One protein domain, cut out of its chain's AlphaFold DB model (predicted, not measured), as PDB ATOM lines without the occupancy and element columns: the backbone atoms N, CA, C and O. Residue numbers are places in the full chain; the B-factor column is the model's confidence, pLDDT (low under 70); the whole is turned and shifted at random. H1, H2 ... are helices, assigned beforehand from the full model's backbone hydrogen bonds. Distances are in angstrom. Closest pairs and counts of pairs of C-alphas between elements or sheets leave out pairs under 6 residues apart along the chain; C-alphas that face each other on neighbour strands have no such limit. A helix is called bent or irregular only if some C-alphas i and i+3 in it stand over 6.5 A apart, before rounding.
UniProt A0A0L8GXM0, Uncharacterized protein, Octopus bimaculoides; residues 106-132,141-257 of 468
ATOM      1  N   GLU A 106     -73.357 -11.694  46.939       94.50
ATOM      2  CA  GLU A 106     -73.003 -11.503  48.349       94.50
ATOM      3  C   GLU A 106     -71.608 -10.883  48.526       94.50
ATOM      4  O   GLU A 106     -71.402 -10.138  49.484       94.50
ATOM      5  N   ASN A 107     -70.678 -11.070  47.573       92.88
ATOM      6  CA  ASN A 107     -69.383 -10.371  47.575       92.88
ATOM      7  C   ASN A 107     -69.548  -8.851  47.435       92.88
ATOM      8  O   ASN A 107     -68.634  -8.099  47.775       92.88
ATOM      9  N   LYS A 108     -70.704  -8.394  46.939       94.56
ATOM     10  CA  LYS A 108     -71.070  -6.978  46.824       94.56
ATOM     11  C   LYS A 108     -72.007  -6.516  47.946       94.56
ATOM     12  O   LYS A 108     -72.472  -5.383  47.908       94.56
ATOM     13  N   GLY A 109     -72.259  -7.370  48.942       94.56
ATOM     14  CA  GLY A 109     -73.029  -7.041  50.138       94.56
ATOM     15  C   GLY A 109     -74.530  -7.310  50.054       94.56
ATOM     16  O   GLY A 109     -75.247  -6.918  50.969       94.56
ATOM     17  N   PHE A 110     -75.015  -7.965  48.998       95.88
ATOM     18  CA  PHE A 110     -76.428  -8.338  48.869       95.88
ATOM     19  C   PHE A 110     -76.764  -9.609  49.658       95.88
ATOM     20  O   PHE A 110     -75.919 -10.487  49.817       95.88
ATOM     21  N   GLU A 111     -78.011  -9.737  50.113       93.56
ATOM     22  CA  GLU A 111     -78.506 -10.918  50.834       93.56
ATOM     23  C   GLU A 111     -79.350 -11.817  49.930       93.56
ATOM     24  O   GLU A 111     -80.577 -11.726  49.867       93.56
ATOM     25  N   VAL A 112     -78.680 -12.736  49.230       95.00
ATOM     26  CA  VAL A 112     -79.343 -13.659  48.296       95.00
ATOM     27  C   VAL A 112     -80.340 -14.578  49.010       95.00
ATOM     28  O   VAL A 112     -81.428 -14.834  48.492       95.00
ATOM     29  N   ARG A 113     -80.009 -15.050  50.217       93.88
ATOM     30  CA  ARG A 113     -80.893 -15.928  50.997       93.88
ATOM     31  C   ARG A 113     -82.230 -15.273  51.331       93.88
ATOM     32  O   ARG A 113     -83.272 -15.919  51.197       93.88
ATOM     33  N   ALA A 114     -82.202 -14.010  51.752       92.88
ATOM     34  CA  ALA A 114     -83.407 -13.268  52.097       92.88
ATOM     35  C   ALA A 114     -84.273 -13.027  50.849       92.88
ATOM     36  O   ALA A 114     -85.487 -13.218  50.888       92.88
ATOM     37  N   LEU A 115     -83.635 -12.756  49.705       93.56
ATOM     38  CA  LEU A 115     -84.296 -12.611  48.405       93.56
ATOM     39  C   LEU A 115     -85.020 -13.895  47.943       93.56
ATOM     40  O   LEU A 115     -86.108 -13.840  47.370       93.56
ATOM     41  N   LEU A 116     -84.434 -15.069  48.201       94.94
ATOM     42  CA  LEU A 116     -85.011 -16.372  47.836       94.94
ATOM     43  C   LEU A 116     -85.932 -16.983  48.909       94.94
ATOM     44  O   LEU A 116     -86.488 -18.064  48.688       94.94
ATOM     45  N   SER A 117     -86.086 -16.327  50.061       93.69
ATOM     46  CA  SER A 117     -86.882 -16.841  51.183       93.69
ATOM     47  C   SER A 117     -87.826 -15.772  51.731       93.69
ATOM     48  O   SER A 117     -88.990 -15.722  51.339       93.69
ATOM     49  N   GLU A 118     -87.326 -14.876  52.579       92.94
ATOM     50  CA  GLU A 118     -88.123 -13.884  53.311       92.94
ATOM     51  C   GLU A 118     -88.924 -12.963  52.387       92.94
ATOM     52  O   GLU A 118     -90.104 -12.719  52.634       92.94
ATOM     53  N   ALA A 119     -88.328 -12.532  51.271       92.19
ATOM     54  CA  ALA A 119     -88.998 -11.697  50.275       92.19
ATOM     55  C   ALA A 119     -90.200 -12.402  49.611       92.19
ATOM     56  O   ALA A 119     -91.107 -11.748  49.103       92.19
ATOM     57  N   GLN A 120     -90.230 -13.736  49.654       93.12
ATOM     58  CA  GLN A 120     -91.322 -14.586  49.174       93.12
ATOM     59  C   GLN A 120     -92.215 -15.094  50.318       93.12
ATOM     60  O   GLN A 120     -93.056 -15.964  50.099       93.12
ATOM     61  N   SER A 121     -92.056 -14.557  51.535       92.62
ATOM     62  CA  SER A 121     -92.751 -15.010  52.749       92.62
ATOM     63  C   SER A 121     -92.511 -16.489  53.090       92.62
ATOM     64  O   SER A 121     -93.401 -17.147  53.624       92.62
ATOM     65  N   LEU A 122     -91.314 -17.001  52.784       92.69
ATOM     66  CA  LEU A 122     -90.863 -18.345  53.153       92.69
ATOM     67  C   LEU A 122     -89.859 -18.256  54.309       92.69
ATOM     68  O   LEU A 122     -88.904 -17.476  54.247       92.69
ATOM     69  N   TYR A 123     -90.053 -19.075  55.337       87.94
ATOM     70  CA  TYR A 123     -89.189 -19.157  56.511       87.94
ATOM     71  C   TYR A 123     -88.221 -20.345  56.421       87.94
ATOM     72  O   TYR A 123     -88.255 -21.155  55.494       87.94
ATOM     73  N   ALA A 124     -87.296 -20.429  57.379       86.31
ATOM     74  CA  ALA A 124     -86.308 -21.500  57.418       86.31
ATOM     75  C   ALA A 124     -86.986 -22.874  57.553       86.31
ATOM     76  O   ALA A 124     -87.722 -23.112  58.507       86.31
ATOM     77  N   GLY A 125     -86.685 -23.777  56.619       87.06
ATOM     78  CA  GLY A 125     -87.264 -25.119  56.569       87.06
ATOM     79  C   GLY A 125     -88.562 -25.220  55.769       87.06
ATOM     80  O   GLY A 125     -88.965 -26.336  55.456       87.06
ATOM     81  N   ASP A 126     -89.175 -24.097  55.380       90.94
ATOM     82  CA  ASP A 126     -90.312 -24.130  54.462       90.94
ATOM     83  C   ASP A 126     -89.855 -24.637  53.094       90.94
ATOM     84  O   ASP A 126     -88.749 -24.312  52.645       90.94
ATOM     85  N   GLU A 127     -90.731 -25.381  52.421       92.12
ATOM     86  CA  GLU A 127     -90.593 -25.754  51.015       92.12
ATOM     87  C   GLU A 127     -91.443 -24.826  50.142       92.12
ATOM     88  O   GLU A 127     -92.554 -24.432  50.509       92.12
ATOM     89  N   HIS A 128     -90.954 -24.485  48.950       93.88
ATOM     90  CA  HIS A 128     -91.784 -23.770  47.982       93.88
ATOM     91  C   HIS A 128     -92.959 -24.665  47.530       93.88
ATOM     92  O   HIS A 128     -92.740 -25.838  47.222       93.88
ATOM     93  N   PRO A 129     -94.196 -24.153  47.389       93.12
ATOM     94  CA  PRO A 129     -95.327 -24.963  46.936       93.12
ATOM     95  C   PRO A 129     -95.094 -25.585  45.548       93.12
ATOM     96  O   PRO A 129     -94.529 -24.952  44.650       93.12
ATOM     97  N   LEU A 130     -95.549 -26.830  45.382       93.31
ATOM     98  CA  LEU A 130     -95.558 -27.561  44.111       93.31
ATOM     99  C   LEU A 130     -96.672 -27.050  43.173       93.31
ATOM    100  O   LEU A 130     -97.698 -26.569  43.659       93.31
ATOM    101  N   PRO A 131     -96.543 -27.227  41.840       95.88
ATOM    102  CA  PRO A 131     -95.426 -27.841  41.110       95.88
ATOM    103  C   PRO A 131     -94.241 -26.890  40.872       95.88
ATOM    104  O   PRO A 131     -94.411 -25.679  40.750       95.88
ATOM    105  N   TRP A 132     -93.035 -27.459  40.770       96.88
ATOM    106  CA  TRP A 132     -91.796 -26.715  40.515       96.88
ATOM    107  C   TRP A 132     -91.415 -26.697  39.035       96.88
ATOM    108  O   TRP A 132     -91.461 -27.718  38.347       96.88
ATOM    109  N   LEU A 141     -88.467 -11.195  30.643       95.25
ATOM    110  CA  LEU A 141     -88.014  -9.880  30.208       95.25
ATOM    111  C   LEU A 141     -87.621  -9.965  28.737       95.25
ATOM    112  O   LEU A 141     -86.713 -10.724  28.388       95.25
ATOM    113  N   ASP A 142     -88.299  -9.204  27.886       93.94
ATOM    114  CA  ASP A 142     -87.939  -9.116  26.475       93.94
ATOM    115  C   ASP A 142     -86.770  -8.140  26.295       93.94
ATOM    116  O   ASP A 142     -86.769  -7.044  26.861       93.94
ATOM    117  N   ILE A 143     -85.751  -8.564  25.552       94.50
ATOM    118  CA  ILE A 143     -84.541  -7.783  25.282       94.50
ATOM    119  C   ILE A 143     -84.204  -7.904  23.801       94.50
ATOM    120  O   ILE A 143     -84.258  -8.987  23.223       94.50
ATOM    121  N   THR A 144     -83.830  -6.788  23.182       89.94
ATOM    122  CA  THR A 144     -83.476  -6.757  21.761       89.94
ATOM    123  C   THR A 144     -82.145  -7.459  21.514       89.94
ATOM    124  O   THR A 144     -81.138  -7.116  22.143       89.94
ATOM    125  N   ASP A 145     -82.117  -8.381  20.556       88.06
ATOM    126  CA  ASP A 145     -80.875  -8.993  20.084       88.06
ATOM    127  C   ASP A 145     -79.953  -7.966  19.409       88.06
ATOM    128  O   ASP A 145     -80.402  -7.018  18.764       88.06
ATOM    129  N   GLY A 146     -78.641  -8.167  19.561       87.00
ATOM    130  CA  GLY A 146     -77.614  -7.289  18.990       87.00
ATOM    131  C   GLY A 146     -77.269  -6.082  19.866       87.00
ATOM    132  O   GLY A 146     -76.488  -5.227  19.448       87.00
ATOM    133  N   SER A 147     -77.815  -5.999  21.083       89.75
ATOM    134  CA  SER A 147     -77.496  -4.914  22.006       89.75
ATOM    135  C   SER A 147     -76.091  -5.070  22.596       89.75
ATOM    136  O   SER A 147     -75.677  -6.135  23.062       89.75
ATOM    137  N   VAL A 148     -75.343  -3.966  22.625       91.19
ATOM    138  CA  VAL A 148     -74.031  -3.910  23.286       91.19
ATOM    139  C   VAL A 148     -74.187  -4.100  24.799       91.19
ATOM    140  O   VAL A 148     -73.338  -4.734  25.419       91.19
ATOM    141  N   LEU A 149     -75.306  -3.646  25.382       91.56
ATOM    142  CA  LEU A 149     -75.582  -3.765  26.818       91.56
ATOM    143  C   LEU A 149     -75.690  -5.227  27.274       91.56
ATOM    144  O   LEU A 149     -75.285  -5.558  28.384       91.56
ATOM    145  N   THR A 150     -76.199  -6.100  26.406       94.06
ATOM    146  CA  THR A 150     -76.362  -7.544  26.642       94.06
ATOM    147  C   THR A 150     -75.182  -8.358  26.119       94.06
ATOM    148  O   THR A 150     -75.253  -9.583  26.097       94.06
ATOM    149  N   TYR A 151     -74.091  -7.694  25.718       96.19
ATOM    150  CA  TYR A 151     -72.868  -8.323  25.215       96.19
ATOM    151  C   TYR A 151     -73.026  -9.101  23.899       96.19
ATOM    152  O   TYR A 151     -72.155  -9.890  23.541       96.19
ATOM    153  N   ASP A 152     -74.069  -8.829  23.105       94.94
ATOM    154  CA  ASP A 152     -74.272  -9.503  21.811       94.94
ATOM    155  C   ASP A 152     -73.230  -9.105  20.745       94.94
ATOM    156  O   ASP A 152     -73.140  -9.733  19.696       94.94
ATOM    157  N   HIS A 153     -72.401  -8.091  21.008       95.19
ATOM    158  CA  HIS A 153     -71.238  -7.775  20.175       95.19
ATOM    159  C   HIS A 153     -70.138  -8.854  20.268       95.19
ATOM    160  O   HIS A 153     -69.309  -8.968  19.365       95.19
ATOM    161  N   ILE A 154     -70.141  -9.671  21.328       97.62
ATOM    162  CA  ILE A 154     -69.279 -10.845  21.452       97.62
ATOM    163  C   ILE A 154     -69.882 -11.982  20.632       97.62
ATOM    164  O   ILE A 154     -71.007 -12.427  20.883       97.62
ATOM    165  N   ARG A 155     -69.116 -12.505  19.668       95.38
ATOM    166  CA  ARG A 155     -69.598 -13.508  18.707       95.38
ATOM    167  C   ARG A 155     -70.215 -14.722  19.393       95.38
ATOM    168  O   ARG A 155     -71.266 -15.187  18.970       95.38
ATOM    169  N   SER A 156     -69.588 -15.239  20.446       95.25
ATOM    170  CA  SER A 156     -70.110 -16.389  21.194       95.25
ATOM    171  C   SER A 156     -71.419 -16.106  21.936       95.25
ATOM    172  O   SER A 156     -72.205 -17.024  22.140       95.25
ATOM    173  N   VAL A 157     -71.693 -14.855  22.308       97.06
ATOM    174  CA  VAL A 157     -72.960 -14.460  22.946       97.06
ATOM    175  C   VAL A 157     -74.063 -14.307  21.900       97.06
ATOM    176  O   VAL A 157     -75.175 -14.791  22.108       97.06
ATOM    177  N   ALA A 158     -73.757 -13.720  20.741       95.56
ATOM    178  CA  ALA A 158     -74.687 -13.688  19.611       95.56
ATOM    179  C   ALA A 158     -75.041 -15.103  19.112       95.56
ATOM    180  O   ALA A 158     -76.197 -15.402  18.833       95.56
ATOM    181  N   ASP A 159     -74.052 -15.998  19.059       94.25
ATOM    182  CA  ASP A 159     -74.157 -17.374  18.547       94.25
ATOM    183  C   ASP A 159     -74.661 -18.396  19.591       94.25
ATOM    184  O   ASP A 159     -74.588 -19.611  19.401       94.25
ATOM    185  N   ARG A 160     -75.186 -17.925  20.729       94.25
ATOM    186  CA  ARG A 160     -75.529 -18.756  21.900       94.25
ATOM    187  C   ARG A 160     -76.510 -19.902  21.640       94.25
ATOM    188  O   ARG A 160     -76.479 -20.903  22.356       94.25
ATOM    189  N   ALA A 161     -77.360 -19.788  20.621       92.62
ATOM    190  CA  ALA A 161     -78.300 -20.840  20.227       92.62
ATOM    191  C   ALA A 161     -77.602 -22.103  19.681       92.62
ATOM    192  O   ALA A 161     -78.165 -23.200  19.729       92.62
ATOM    193  N   ASN A 162     -76.361 -21.970  19.200       91.25
ATOM    194  CA  ASN A 162     -75.621 -23.049  18.551       91.25
ATOM    195  C   ASN A 162     -74.769 -23.890  19.513       91.25
ATOM    196  O   ASN A 162     -74.201 -24.906  19.105       91.25
ATOM    197  N   PHE A 163     -74.717 -23.552  20.805       89.12
ATOM    198  CA  PHE A 163     -73.970 -24.346  21.780       89.12
ATOM    199  C   PHE A 163     -74.609 -25.710  22.057       89.12
ATOM    200  O   PHE A 163     -75.824 -25.847  22.232       89.12
ATOM    201  N   ALA A 164     -73.776 -26.750  22.125       80.31
ATOM    202  CA  ALA A 164     -74.214 -28.091  22.488       80.31
ATOM    203  C   ALA A 164     -74.737 -28.130  23.935       80.31
ATOM    204  O   ALA A 164     -74.144 -27.559  24.849       80.31
ATOM    205  N   LEU A 165     -75.840 -28.852  24.144       74.69
ATOM    206  CA  LEU A 165     -76.419 -29.086  25.467       74.69
ATOM    207  C   LEU A 165     -75.668 -30.215  26.182       74.69
ATOM    208  O   LEU A 165     -76.175 -31.336  26.233       74.69
ATOM    209  N   LYS A 166     -74.434 -29.980  26.655       74.88
ATOM    210  CA  LYS A 166     -73.693 -31.023  27.392       74.88
ATOM    211  C   LYS A 166     -72.451 -30.563  28.167       74.88
ATOM    212  O   LYS A 166     -71.422 -31.231  28.103       74.88
ATOM    213  N   PHE A 167     -72.535 -29.479  28.940       83.50
ATOM    214  CA  PHE A 167     -71.409 -29.069  29.797       83.50
ATOM    215  C   PHE A 167     -71.811 -28.766  31.248       83.50
ATOM    216  O   PHE A 167     -71.637 -27.638  31.702       83.50
ATOM    217  N   PRO A 168     -72.363 -29.746  31.992       91.62
ATOM    218  CA  PRO A 168     -72.770 -29.521  33.371       91.62
ATOM    219  C   PRO A 168     -71.571 -29.216  34.270       91.62
ATOM    220  O   PRO A 168     -70.473 -29.763  34.098       91.62
ATOM    221  N   GLU A 169     -71.818 -28.360  35.255       93.19
ATOM    222  CA  GLU A 169     -70.863 -27.974  36.293       93.19
ATOM    223  C   GLU A 169     -71.389 -28.412  37.673       93.19
ATOM    224  O   GLU A 169     -71.827 -27.581  38.467       93.19
ATOM    225  N   PRO A 170     -71.386 -29.723  37.995       92.38
ATOM    226  CA  PRO A 170     -71.958 -30.223  39.247       92.38
ATOM    227  C   PRO A 170     -71.246 -29.684  40.495       92.38
ATOM    228  O   PRO A 170     -71.875 -29.600  41.545       92.38
ATOM    229  N   ALA A 171     -69.978 -29.275  40.378       91.69
ATOM    230  CA  ALA A 171     -69.226 -28.626  41.454       91.69
ATOM    231  C   ALA A 171     -69.856 -27.294  41.906       91.69
ATOM    232  O   ALA A 171     -69.734 -26.922  43.066       91.69
ATOM    233  N   MET A 172     -70.595 -26.615  41.021       94.50
ATOM    234  CA  MET A 172     -71.285 -25.358  41.331       94.50
ATOM    235  C   MET A 172     -72.619 -25.566  42.054       94.50
ATOM    236  O   MET A 172     -73.243 -24.601  42.491       94.50
ATOM    237  N   ARG A 173     -73.079 -26.820  42.181       95.94
ATOM    238  CA  ARG A 173     -74.379 -27.134  42.779       95.94
ATOM    239  C   ARG A 173     -74.477 -26.619  44.203       95.94
ATOM    240  O   ARG A 173     -75.476 -25.990  44.522       95.94
ATOM    241  N   GLN A 174     -73.461 -26.874  45.025       96.00
ATOM    242  CA  GLN A 174     -73.527 -26.538  46.445       96.00
ATOM    243  C   GLN A 174     -73.692 -25.032  46.661       96.00
ATOM    244  O   GLN A 174     -74.550 -24.637  47.434       96.00
ATOM    245  N   ILE A 175     -72.993 -24.213  45.867       95.50
ATOM    246  CA  ILE A 175     -73.113 -22.749  45.892       95.50
ATOM    247  C   ILE A 175     -74.575 -22.314  45.721       95.50
ATOM    248  O   ILE A 175     -75.064 -21.475  46.466       95.50
ATOM    249  N   LEU A 176     -75.292 -22.907  44.759       96.62
ATOM    250  CA  LEU A 176     -76.702 -22.585  44.538       96.62
ATOM    251  C   LEU A 176     -77.588 -23.029  45.711       96.62
ATOM    252  O   LEU A 176     -78.504 -22.301  46.087       96.62
ATOM    253  N   LEU A 177     -77.350 -24.230  46.247       96.75
ATOM    254  CA  LEU A 177     -78.170 -24.789  47.323       96.75
ATOM    255  C   LEU A 177     -77.960 -24.037  48.640       96.75
ATOM    256  O   LEU A 177     -78.928 -23.815  49.356       96.75
ATOM    257  N   ASP A 178     -76.738 -23.600  48.942       95.88
ATOM    258  CA  ASP A 178     -76.399 -22.911  50.195       95.88
ATOM    259  C   ASP A 178     -77.204 -21.619  50.402       95.88
ATOM    260  O   ASP A 178     -77.459 -21.214  51.538       95.88
ATOM    261  N   HIS A 179     -77.689 -21.010  49.316       94.31
ATOM    262  CA  HIS A 179     -78.562 -19.842  49.375       94.31
ATOM    263  C   HIS A 179     -79.962 -20.127  49.950       94.31
ATOM    264  O   HIS A 179     -80.669 -19.182  50.295       94.31
ATOM    265  N   VAL A 180     -80.391 -21.389  50.067       94.38
ATOM    266  CA  VAL A 180     -81.719 -21.763  50.579       94.38
ATOM    267  C   VAL A 180     -81.591 -22.886  51.610       94.38
ATOM    268  O   VAL A 180     -80.934 -23.892  51.373       94.38
ATOM    269  N   ASN A 181     -82.226 -22.723  52.775       89.69
ATOM    270  CA  ASN A 181     -82.256 -23.734  53.845       89.69
ATOM    271  C   ASN A 181     -80.874 -24.335  54.200       89.69
ATOM    272  O   ASN A 181     -80.769 -25.516  54.519       89.69
ATOM    273  N   ASN A 182     -79.805 -23.525  54.155       89.06
ATOM    274  CA  ASN A 182     -78.419 -23.954  54.409       89.06
ATOM    275  C   ASN A 182     -77.975 -25.147  53.536       89.06
ATOM    276  O   ASN A 182     -77.254 -26.024  54.010       89.06
ATOM    277  N   GLY A 183     -78.457 -25.234  52.292       92.62
ATOM    278  CA  GLY A 183     -78.132 -26.335  51.386       92.62
ATOM    279  C   GLY A 183     -79.038 -27.561  51.506       92.62
ATOM    280  O   GLY A 183     -78.927 -28.472  50.685       92.62
ATOM    281  N   ILE A 184     -79.962 -27.594  52.474       93.19
ATOM    282  CA  ILE A 184     -80.946 -28.675  52.645       93.19
ATOM    283  C   ILE A 184     -82.160 -28.378  51.757       93.19
ATOM    284  O   ILE A 184     -83.221 -27.968  52.219       93.19
ATOM    285  N   VAL A 185     -81.960 -28.503  50.447       95.00
ATOM    286  CA  VAL A 185     -82.935 -28.123  49.420       95.00
ATOM    287  C   VAL A 185     -82.587 -28.810  48.097       95.00
ATOM    288  O   VAL A 185     -81.424 -29.122  47.827       95.00
ATOM    289  N   THR A 186     -83.578 -29.052  47.238       95.81
ATOM    290  CA  THR A 186     -83.313 -29.552  45.880       95.81
ATOM    291  C   THR A 186     -83.016 -28.402  44.920       95.81
ATOM    292  O   THR A 186     -83.544 -27.299  45.057       95.81
ATOM    293  N   LYS A 187     -82.198 -28.651  43.888       96.06
ATOM    294  CA  LYS A 187     -81.932 -27.634  42.853       96.06
ATOM    295  C   LYS A 187     -83.224 -27.209  42.150       96.06
ATOM    296  O   LYS A 187     -83.365 -26.041  41.810       96.06
ATOM    297  N   GLU A 188     -84.156 -28.139  41.942       97.31
ATOM    298  CA  GLU A 188     -85.470 -27.902  41.341       97.31
ATOM    299  C   GLU A 188     -86.286 -26.882  42.141       97.31
ATOM    300  O   GLU A 188     -86.819 -25.941  41.552       97.31
ATOM    301  N   GLU A 189     -86.315 -27.014  43.467       96.88
ATOM    302  CA  GLU A 189     -86.987 -26.057  44.343       96.88
ATOM    303  C   GLU A 189     -86.325 -24.677  44.299       96.88
ATOM    304  O   GLU A 189     -87.015 -23.667  44.162       96.88
ATOM    305  N   VAL A 190     -84.987 -24.610  44.358       97.69
ATOM    306  CA  VAL A 190     -84.274 -23.325  44.233       97.69
ATOM    307  C   VAL A 190     -84.588 -22.671  42.885       97.69
ATOM    308  O   VAL A 190     -84.859 -21.474  42.824       97.69
ATOM    309  N   GLY A 191     -84.631 -23.464  41.809       97.75
ATOM    310  CA  GLY A 191     -85.058 -23.011  40.488       97.75
ATOM    311  C   GLY A 191     -86.465 -22.407  40.495       97.75
ATOM    312  O   GLY A 191     -86.670 -21.332  39.928       97.75
ATOM    313  N   GLN A 192     -87.406 -23.042  41.197       97.81
ATOM    314  CA  GLN A 192     -88.757 -22.512  41.361       97.81
ATOM    315  C   GLN A 192     -88.781 -21.222  42.191       97.81
ATOM    316  O   GLN A 192     -89.463 -20.280  41.794       97.81
ATOM    317  N   ARG A 193     -88.036 -21.129  43.298       97.56
ATOM    318  CA  ARG A 193     -87.943 -19.899  44.111       97.56
ATOM    319  C   ARG A 193     -87.394 -18.725  43.306       97.56
ATOM    320  O   ARG A 193     -87.913 -17.619  43.409       97.56
ATOM    321  N   ILE A 194     -86.384 -18.961  42.467       98.31
ATOM    322  CA  ILE A 194     -85.859 -17.942  41.545       98.31
ATOM    323  C   ILE A 194     -86.951 -17.508  40.558       98.31
ATOM    324  O   ILE A 194     -87.165 -16.314  40.352       98.31
ATOM    325  N   LEU A 195     -87.670 -18.466  39.963       98.12
ATOM    326  CA  LEU A 195     -88.747 -18.180  39.016       98.12
ATOM    327  C   LEU A 195     -89.896 -17.389  39.659       98.12
ATOM    328  O   LEU A 195     -90.400 -16.445  39.051       98.12
ATOM    329  N   THR A 196     -90.319 -17.771  40.863       97.38
ATOM    330  CA  THR A 196     -91.370 -17.078  41.618       97.38
ATOM    331  C   THR A 196     -90.949 -15.651  41.940       97.38
ATOM    332  O   THR A 196     -91.710 -14.733  41.641       97.38
ATOM    333  N   ALA A 197     -89.728 -15.446  42.441       96.94
ATOM    334  CA  ALA A 197     -89.204 -14.114  42.730       96.94
ATOM    335  C   ALA A 197     -89.183 -13.212  41.485       96.94
ATOM    336  O   ALA A 197     -89.621 -12.064  41.546       96.94
ATOM    337  N   LEU A 198     -88.760 -13.746  40.332       97.25
ATOM    338  CA  LEU A 198     -88.777 -13.010  39.065       97.25
ATOM    339  C   LEU A 198     -90.204 -12.648  38.629       97.25
ATOM    340  O   LEU A 198     -90.454 -11.518  38.219       97.25
ATOM    341  N   LYS A 199     -91.160 -13.579  38.742       96.38
ATOM    342  CA  LYS A 199     -92.574 -13.327  38.405       96.38
ATOM    343  C   LYS A 199     -93.227 -12.303  39.330       96.38
ATOM    344  O   LYS A 199     -94.050 -11.513  38.882       96.38
ATOM    345  N   GLN A 200     -92.855 -12.312  40.607       94.88
ATOM    346  CA  GLN A 200     -93.305 -11.341  41.604       94.88
ATOM    347  C   GLN A 200     -92.568  -9.999  41.497       94.88
ATOM    348  O   GLN A 200     -92.894  -9.074  42.234       94.88
ATOM    349  N   SER A 201     -91.614  -9.868  40.564       93.31
ATOM    350  CA  SER A 201     -90.801  -8.661  40.378       93.31
ATOM    351  C   SER A 201     -90.062  -8.237  41.654       93.31
ATOM    352  O   SER A 201     -89.952  -7.047  41.949       93.31
ATOM    353  N   ILE A 202     -89.563  -9.211  42.424       93.81
ATOM    354  CA  ILE A 202     -88.756  -8.942  43.616       93.81
ATOM    355  C   ILE A 202     -87.407  -8.357  43.181       93.81
ATOM    356  O   ILE A 202     -86.658  -8.968  42.420       93.81
ATOM    357  N   SER A 203     -87.087  -7.169  43.690       91.88
ATOM    358  CA  SER A 203     -85.848  -6.456  43.377       91.88
ATOM    359  C   SER A 203     -84.682  -6.928  44.263       91.88
ATOM    360  O   SER A 203     -84.909  -7.173  45.449       91.88
ATOM    361  N   PRO A 204     -83.441  -7.014  43.741       95.38
ATOM    362  CA  PRO A 204     -83.026  -6.609  42.400       95.38
ATOM    363  C   PRO A 204     -83.017  -7.768  41.389       95.38
ATOM    364  O   PRO A 204     -82.360  -8.795  41.570       95.38
ATOM    365  N   ASN A 205     -83.687  -7.558  40.250       94.56
ATOM    366  CA  ASN A 205     -83.865  -8.578  39.206       94.56
ATOM    367  C   ASN A 205     -82.544  -9.123  38.643       94.56
ATOM    368  O   ASN A 205     -82.474 -10.298  38.281       94.56
ATOM    369  N   TRP A 206     -81.487  -8.307  38.580       97.56
ATOM    370  CA  TRP A 206     -80.197  -8.749  38.048       97.56
ATOM    371  C   TRP A 206     -79.582  -9.888  38.877       97.56
ATOM    372  O   TRP A 206     -78.962 -10.781  38.300       97.56
ATOM    373  N   ILE A 207     -79.813  -9.916  40.199       98.19
ATOM    374  CA  ILE A 207     -79.368 -11.003  41.086       98.19
ATOM    375  C   ILE A 207     -80.117 -12.288  40.756       98.19
ATOM    376  O   ILE A 207     -79.503 -13.341  40.590       98.19
ATOM    377  N   LEU A 208     -81.438 -12.202  40.611       98.31
ATOM    378  CA  LEU A 208     -82.281 -13.354  40.294       98.31
ATOM    379  C   LEU A 208     -81.946 -13.941  38.917       98.31
ATOM    380  O   LEU A 208     -81.809 -15.156  38.776       98.31
ATOM    381  N   PHE A 209     -81.737 -13.091  37.910       98.62
ATOM    382  CA  PHE A 209     -81.270 -13.523  36.594       98.62
ATOM    383  C   PHE A 209     -79.859 -14.129  36.645       98.62
ATOM    384  O   PHE A 209     -79.600 -15.136  35.982       98.62
ATOM    385  N   ASN A 210     -78.959 -13.581  37.467       98.62
ATOM    386  CA  ASN A 210     -77.626 -14.142  37.679       98.62
ATOM    387  C   ASN A 210     -77.681 -15.553  38.302       98.62
ATOM    388  O   ASN A 210     -77.007 -16.471  37.831       98.62
ATOM    389  N   LEU A 211     -78.545 -15.752  39.303       98.50
ATOM    390  CA  LEU A 211     -78.786 -17.050  39.947       98.50
ATOM    391  C   LEU A 211     -79.451 -18.055  39.001       98.50
ATOM    392  O   LEU A 211     -79.083 -19.230  38.986       98.50
ATOM    393  N   ALA A 212     -80.385 -17.608  38.158       98.56
ATOM    394  CA  ALA A 212     -80.950 -18.447  37.105       98.56
ATOM    395  C   ALA A 212     -79.864 -18.907  36.114       98.56
ATOM    396  O   ALA A 212     -79.843 -20.068  35.706       98.56
ATOM    397  N   GLY A 213     -78.904 -18.035  35.784       98.25
ATOM    398  CA  GLY A 213     -77.716 -18.400  35.012       98.25
ATOM    399  C   GLY A 213     -76.903 -19.521  35.673       98.25
ATOM    400  O   GLY A 213     -76.565 -20.506  35.014       98.25
ATOM    401  N   LEU A 214     -76.653 -19.425  36.985       98.38
ATOM    402  CA  LEU A 214     -75.993 -20.476  37.773       98.38
ATOM    403  C   LEU A 214     -76.770 -21.802  37.748       98.38
ATOM    404  O   LEU A 214     -76.176 -22.860  37.533       98.38
ATOM    405  N   TYR A 215     -78.096 -21.757  37.899       98.31
ATOM    406  CA  TYR A 215     -78.954 -22.940  37.791       98.31
ATOM    407  C   TYR A 215     -78.749 -23.670  36.453       98.31
ATOM    408  O   TYR A 215     -78.529 -24.884  36.419       98.31
ATOM    409  N   TRP A 216     -78.732 -22.937  35.337       97.75
ATOM    410  CA  TRP A 216     -78.535 -23.531  34.013       97.75
ATOM    411  C   TRP A 216     -77.101 -24.004  33.748       97.75
ATOM    412  O   TRP A 216     -76.922 -24.988  33.024       97.75
ATOM    413  N   ARG A 217     -76.089 -23.390  34.378       96.31
ATOM    414  CA  ARG A 217     -74.700 -23.894  34.388       96.31
ATOM    415  C   ARG A 217     -74.599 -25.270  35.040       96.31
ATOM    416  O   ARG A 217     -73.989 -26.180  34.480       96.31
ATOM    417  N   ILE A 218     -75.266 -25.461  36.177       96.38
ATOM    418  CA  ILE A 218     -75.300 -26.752  36.883       96.38
ATOM    419  C   ILE A 218     -75.934 -27.837  36.002       96.38
ATOM    420  O   ILE A 218     -75.455 -28.972  35.984       96.38
ATOM    421  N   LEU A 219     -76.973 -27.489  35.236       94.81
ATOM    422  CA  LEU A 219     -77.627 -28.402  34.290       94.81
ATOM    423  C   LEU A 219     -76.879 -28.564  32.955       94.81
ATOM    424  O   LEU A 219     -77.203 -29.462  32.180       94.81
ATOM    425  N   GLY A 220     -75.887 -27.720  32.669       94.06
ATOM    426  CA  GLY A 220     -75.108 -27.768  31.432       94.06
ATOM    427  C   GLY A 220     -75.829 -27.226  30.199       94.06
ATOM    428  O   GLY A 220     -75.474 -27.601  29.078       94.06
ATOM    429  N   ASN A 221     -76.832 -26.361  30.386       95.06
ATOM    430  CA  ASN A 221     -77.532 -25.684  29.300       95.06
ATOM    431  C   ASN A 221     -76.982 -24.261  29.122       95.06
ATOM    432  O   ASN A 221     -77.457 -23.307  29.737       95.06
ATOM    433  N   ALA A 222     -75.971 -24.128  28.263       95.56
ATOM    434  CA  ALA A 222     -75.324 -22.844  28.001       95.56
ATOM    435  C   ALA A 222     -76.278 -21.806  27.386       95.56
ATOM    436  O   ALA A 222     -76.145 -20.625  27.686       95.56
ATOM    437  N   PHE A 223     -77.259 -22.228  26.578       96.00
ATOM    438  CA  PHE A 223     -78.225 -21.314  25.963       96.00
ATOM    439  C   PHE A 223     -79.055 -20.583  27.023       96.00
ATOM    440  O   PHE A 223     -79.008 -19.355  27.095       96.00
ATOM    441  N   TYR A 224     -79.752 -21.321  27.896       96.75
ATOM    442  CA  TYR A 224     -80.535 -20.688  28.961       96.75
ATOM    443  C   TYR A 224     -79.645 -19.975  29.985       96.75
ATOM    444  O   TYR A 224     -80.030 -18.923  30.490       96.75
ATOM    445  N   GLY A 225     -78.435 -20.490  30.239       97.50
ATOM    446  CA  GLY A 225     -77.441 -19.808  31.066       97.50
ATOM    447  C   GLY A 225     -77.122 -18.409  30.538       97.50
ATOM    448  O   GLY A 225     -77.285 -17.429  31.261       97.50
ATOM    449  N   ILE A 226     -76.747 -18.300  29.261       97.81
ATOM    450  CA  ILE A 226     -76.428 -17.016  28.625       97.81
ATOM    451  C   ILE A 226     -77.669 -16.122  28.549       97.81
ATOM    452  O   ILE A 226     -77.569 -14.943  28.861       97.81
ATOM    453  N   GLU A 227     -78.849 -16.646  28.204       97.75
ATOM    454  CA  GLU A 227     -80.082 -15.844  28.152       97.75
ATOM    455  C   GLU A 227     -80.459 -15.216  29.501       97.75
ATOM    456  O   GLU A 227     -80.931 -14.076  29.551       97.75
ATOM    457  N   CYS A 228     -80.238 -15.936  30.602       98.50
ATOM    458  CA  CYS A 228     -80.423 -15.389  31.940       98.50
ATOM    459  C   CYS A 228     -79.354 -14.334  32.263       98.50
ATOM    460  O   CYS A 228     -79.700 -13.230  32.679       98.50
ATOM    461  N   ILE A 229     -78.072 -14.598  31.981       98.56
ATOM    462  CA  ILE A 229     -77.003 -13.616  32.222       98.56
ATOM    463  C   ILE A 229     -77.167 -12.347  31.364       98.56
ATOM    464  O   ILE A 229     -76.933 -11.251  31.866       98.56
ATOM    465  N   ARG A 230     -77.658 -12.441  30.122       98.25
ATOM    466  CA  ARG A 230     -77.986 -11.271  29.280       98.25
ATOM    467  C   ARG A 230     -78.993 -10.342  29.960       98.25
ATOM    468  O   ARG A 230     -78.824  -9.128  29.937       98.25
ATOM    469  N   ARG A 231     -80.016 -10.899  30.613       98.12
ATOM    470  CA  ARG A 231     -81.023 -10.123  31.364       98.12
ATOM    471  C   ARG A 231     -80.473  -9.553  32.664       98.12
ATOM    472  O   ARG A 231     -80.848  -8.444  33.045       98.12
ATOM    473  N   ALA A 232     -79.543 -10.262  33.306       98.38
ATOM    474  CA  ALA A 232     -78.778  -9.702  34.414       98.38
ATOM    475  C   ALA A 232     -77.971  -8.477  33.951       98.38
ATOM    476  O   ALA A 232     -78.133  -7.405  34.517       98.38
ATOM    477  N   LEU A 233     -77.200  -8.591  32.864       98.25
ATOM    478  CA  LEU A 233     -76.422  -7.488  32.276       98.25
ATOM    479  C   LEU A 233     -77.281  -6.299  31.831       98.25
ATOM    480  O   LEU A 233     -76.838  -5.159  31.909       98.25
ATOM    481  N   TYR A 234     -78.507  -6.556  31.377       97.31
ATOM    482  CA  TYR A 234     -79.441  -5.503  30.986       97.31
ATOM    483  C   TYR A 234     -79.961  -4.689  32.183       97.31
ATOM    484  O   TYR A 234     -80.253  -3.506  32.037       97.31
ATOM    485  N   THR A 235     -80.101  -5.315  33.357       96.38
ATOM    486  CA  THR A 235     -80.746  -4.710  34.542       96.38
ATOM    487  C   THR A 235     -79.779  -4.330  35.662       96.38
ATOM    488  O   THR A 235     -80.186  -3.668  36.616       96.38
ATOM    489  N   VAL A 236     -78.517  -4.751  35.579       97.31
ATOM    490  CA  VAL A 236     -77.513  -4.512  36.617       97.31
ATOM    491  C   VAL A 236     -77.038  -3.050  36.609       97.31
ATOM    492  O   VAL A 236     -76.782  -2.493  35.540       97.31
ATOM    493  N   PRO A 237     -76.877  -2.410  37.782       96.56
ATOM    494  CA  PRO A 237     -76.151  -1.147  37.884       96.56
ATOM    495  C   PRO A 237     -74.682  -1.309  37.478       96.56
ATOM    496  O   PRO A 237     -74.065  -2.325  37.794       96.56
ATOM    497  N   GLU A 238     -74.088  -0.284  36.862       94.81
ATOM    498  CA  GLU A 238     -72.709  -0.348  36.342       94.81
ATOM    499  C   GLU A 238     -71.680  -0.774  37.407       94.81
ATOM    500  O   GLU A 238     -70.789  -1.570  37.128       94.81
ATOM    501  N   LEU A 239     -71.870  -0.339  38.658       94.62
ATOM    502  CA  LEU A 239     -71.015  -0.687  39.798       94.62
ATOM    503  C   LEU A 239     -70.909  -2.201  40.071       94.62
ATOM    504  O   LEU A 239     -69.900  -2.650  40.608       94.62
ATOM    505  N   TYR A 240     -71.938  -2.983  39.735       96.75
ATOM    506  CA  TYR A 240     -72.000  -4.428  40.000       96.75
ATOM    507  C   TYR A 240     -71.950  -5.264  38.725       96.75
ATOM    508  O   TYR A 240     -72.207  -6.471  38.750       96.75
ATOM    509  N   ARG A 241     -71.663  -4.625  37.587       97.62
ATOM    510  CA  ARG A 241     -71.679  -5.271  36.277       97.62
ATOM    511  C   ARG A 241     -70.582  -6.332  36.137       97.62
ATOM    512  O   ARG A 241     -70.746  -7.255  35.344       97.62
ATOM    513  N   ASP A 242     -69.529  -6.282  36.954       97.94
ATOM    514  CA  ASP A 242     -68.487  -7.312  37.033       97.94
ATOM    515  C   ASP A 242     -69.059  -8.700  37.370       97.94
ATOM    516  O   ASP A 242     -68.651  -9.694  36.769       97.94
ATOM    517  N   VAL A 243     -70.057  -8.775  38.257       98.31
ATOM    518  CA  VAL A 243     -70.681 -10.032  38.705       98.31
ATOM    519  C   VAL A 243     -71.251 -10.865  37.544       98.31
ATOM    520  O   VAL A 243     -70.789 -11.995  37.339       98.31
ATOM    521  N   PRO A 244     -72.219 -10.368  36.746       98.44
ATOM    522  CA  PRO A 244     -72.729 -11.125  35.610       98.44
ATOM    523  C   PRO A 244     -71.688 -11.315  34.496       98.44
ATOM    524  O   PRO A 244     -71.746 -12.337  33.814       98.44
ATOM    525  N   LEU A 245     -70.716 -10.409  34.319       98.62
ATOM    526  CA  LEU A 245     -69.645 -10.583  33.324       98.62
ATOM    527  C   LEU A 245     -68.739 -11.770  33.648       98.62
ATOM    528  O   LEU A 245     -68.453 -12.585  32.771       98.62
ATOM    529  N   ILE A 246     -68.346 -11.933  34.911       98.31
ATOM    530  CA  ILE A 246     -67.551 -13.088  35.347       98.31
ATOM    531  C   ILE A 246     -68.314 -14.385  35.100       98.31
ATOM    532  O   ILE A 246     -67.770 -15.351  34.561       98.31
ATOM    533  N   ASN A 247     -69.604 -14.392  35.433       98.25
ATOM    534  CA  ASN A 247     -70.457 -15.555  35.225       98.25
ATOM    535  C   ASN A 247     -70.685 -15.853  33.732       98.25
ATOM    536  O   ASN A 247     -70.716 -17.028  33.360       98.25
ATOM    537  N   LEU A 248     -70.755 -14.831  32.869       98.62
ATOM    538  CA  LEU A 248     -70.766 -14.994  31.413       98.62
ATOM    539  C   LEU A 248     -69.456 -15.611  30.911       98.62
ATOM    540  O   LEU A 248     -69.490 -16.612  30.195       98.62
ATOM    541  N   GLY A 249     -68.308 -15.062  31.319       98.06
ATOM    542  CA  GLY A 249     -66.987 -15.573  30.950       98.06
ATOM    543  C   GLY A 249     -66.785 -17.032  31.365       98.06
ATOM    544  O   GLY A 249     -66.278 -17.830  30.576       98.06
ATOM    545  N   SER A 250     -67.266 -17.420  32.550       97.50
ATOM    546  CA  SER A 250     -67.272 -18.818  33.003       97.50
ATOM    547  C   SER A 250     -68.073 -19.741  32.081       97.50
ATOM    548  O   SER A 250     -67.603 -20.832  31.751       97.50
ATOM    549  N   ILE A 251     -69.249 -19.309  31.609       97.12
ATOM    550  CA  ILE A 251     -70.041 -20.088  30.643       97.12
ATOM    551  C   ILE A 251     -69.288 -20.210  29.312       97.12
ATOM    552  O   ILE A 251     -69.209 -21.306  28.757       97.12
ATOM    553  N   LEU A 252     -68.708 -19.110  28.819       97.19
ATOM    554  CA  LEU A 252     -67.967 -19.072  27.553       97.19
ATOM    555  C   LEU A 252     -66.728 -19.974  27.574       97.19
ATOM    556  O   LEU A 252     -66.508 -20.743  26.636       97.19
ATOM    557  N   TYR A 253     -65.964 -19.955  28.666       96.25
ATOM    558  CA  TYR A 253     -64.868 -20.895  28.886       96.25
ATOM    559  C   TYR A 253     -65.357 -22.342  28.823       96.25
ATOM    560  O   TYR A 253     -64.755 -23.177  28.147       96.25
ATOM    561  N   ARG A 254     -66.483 -22.642  29.482       94.25
ATOM    562  CA  ARG A 254     -66.999 -24.008  29.573       94.25
ATOM    563  C   ARG A 254     -67.455 -24.566  28.221       94.25
ATOM    564  O   ARG A 254     -67.364 -25.773  28.010       94.25
ATOM    565  N   VAL A 255     -67.883 -23.703  27.298       93.94
ATOM    566  CA  VAL A 255     -68.188 -24.066  25.898       93.94
ATOM    567  C   VAL A 255     -66.977 -23.956  24.956       93.94
ATOM    568  O   VAL A 255     -67.132 -24.076  23.741       93.94
ATOM    569  N   GLY A 256     -65.771 -23.737  25.493       93.12
ATOM    570  CA  GLY A 256     -64.508 -23.722  24.746       93.12
ATOM    571  C   GLY A 256     -64.212 -22.423  23.989       93.12
ATOM    572  O   GLY A 256     -63.394 -22.423  23.074       93.12
ATOM    573  N   ARG A 257     -64.882 -21.315  24.322       95.62
ATOM    574  CA  ARG A 257     -64.721 -20.009  23.658       95.62
ATOM    575  C   ARG A 257     -63.806 -19.100  24.485       95.62
ATOM    576  O   ARG A 257     -64.253 -18.114  25.062       95.62
TER     577      ARG A 257
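Overview. This is residues 106 to 132 and 141 to 257 of the 468 residues of an uncharacterized protein of Octopus bimaculoides (UniProt A0A0L8GXM0). Three helices, H5, H6 and H7, make an up-and-down bundle in a triangle, and H5 runs through the middle of the whole; H4 packs on H5 away from H6 and H7, and H3 packs on H5 at a steep tilt. The short H1 packs on H4 towards one end of the longest axis, the short H2 is near H6 and H7 towards the other, and long loops make up much of both ends. The printed part has 144 residues with seven named helices, H1 to H7 in chain order, and no named strand; the class is all helix, with 73 residues in the helices. It is compact, with a radius of gyration of the C-alphas of 14.8 A, and spans 43 by 31 by 28 A.

Arrangement. H1, residues 112 to 116, touches H4, residues 187 to 199, the closest C-alphas being those of Leu 116 and Arg 193, 5.9 A apart. H2, residues 155 to 158, is close to but not clearly touching H6, residues 222 to 235, with the C-alphas of Val 157 and Ile 226 closest at 7.1 A. H3, residues 170 to 178, touches H5, residues 205 to 219, the hub, at a steep tilt of 39 degrees, opposite ways; the C-alphas of Pro 170 and Ile 218 are closest at 5.4 A. H4 touches H3 with residues 187 to 190 alone, closest at the C-alphas of Leu 177 and Lys 187, 6.5 A. H4 and H5 form a hairpin at a shallow tilt of 27 degrees, with the C-alphas of Ile 194 and Leu 208 closest at 6.0 A. The hairpin of H5 and H6 has a shallow tilt of 11 degrees, and its closest C-alphas, of Trp 206 and Ala 232, are 4.0 A apart. H7, residues 242 to 254, forms a hairpin with H6 at 16 degrees, a shallow tilt, closest at the C-alphas of Ile 229 and Pro 244, 6.0 A. H4 and H6 are apart. Every O i to N i+4 pair is within hydrogen-bond range in H1, H4, H5, H6 and H7, against 3 of 5 in H3; H2 is too short for such a pair.

Along the chain. H1 begins at C-alpha 112, (-79.343, -13.659, 48.296). H3 is only just irregular, with C-alphas 171 and 174 6.9 A apart. H4 is 18.4 A long, H5 21.4 A, H6 20.0 A and H7 18.3 A, ending at C-alpha 254, (-66.999, -24.008, 29.573).

Size, cuts and confidence. The C-alphas farthest apart, of Gly 125 and His 153, are 43.4 A apart. Residues 133 to 140 are not printed, and C-alphas 132 and 141 stand 20.1 A apart across the cut. The link from H2 to H3 is long. Mean pLDDT of the printed part is 94.7, and no printed residue is under 70.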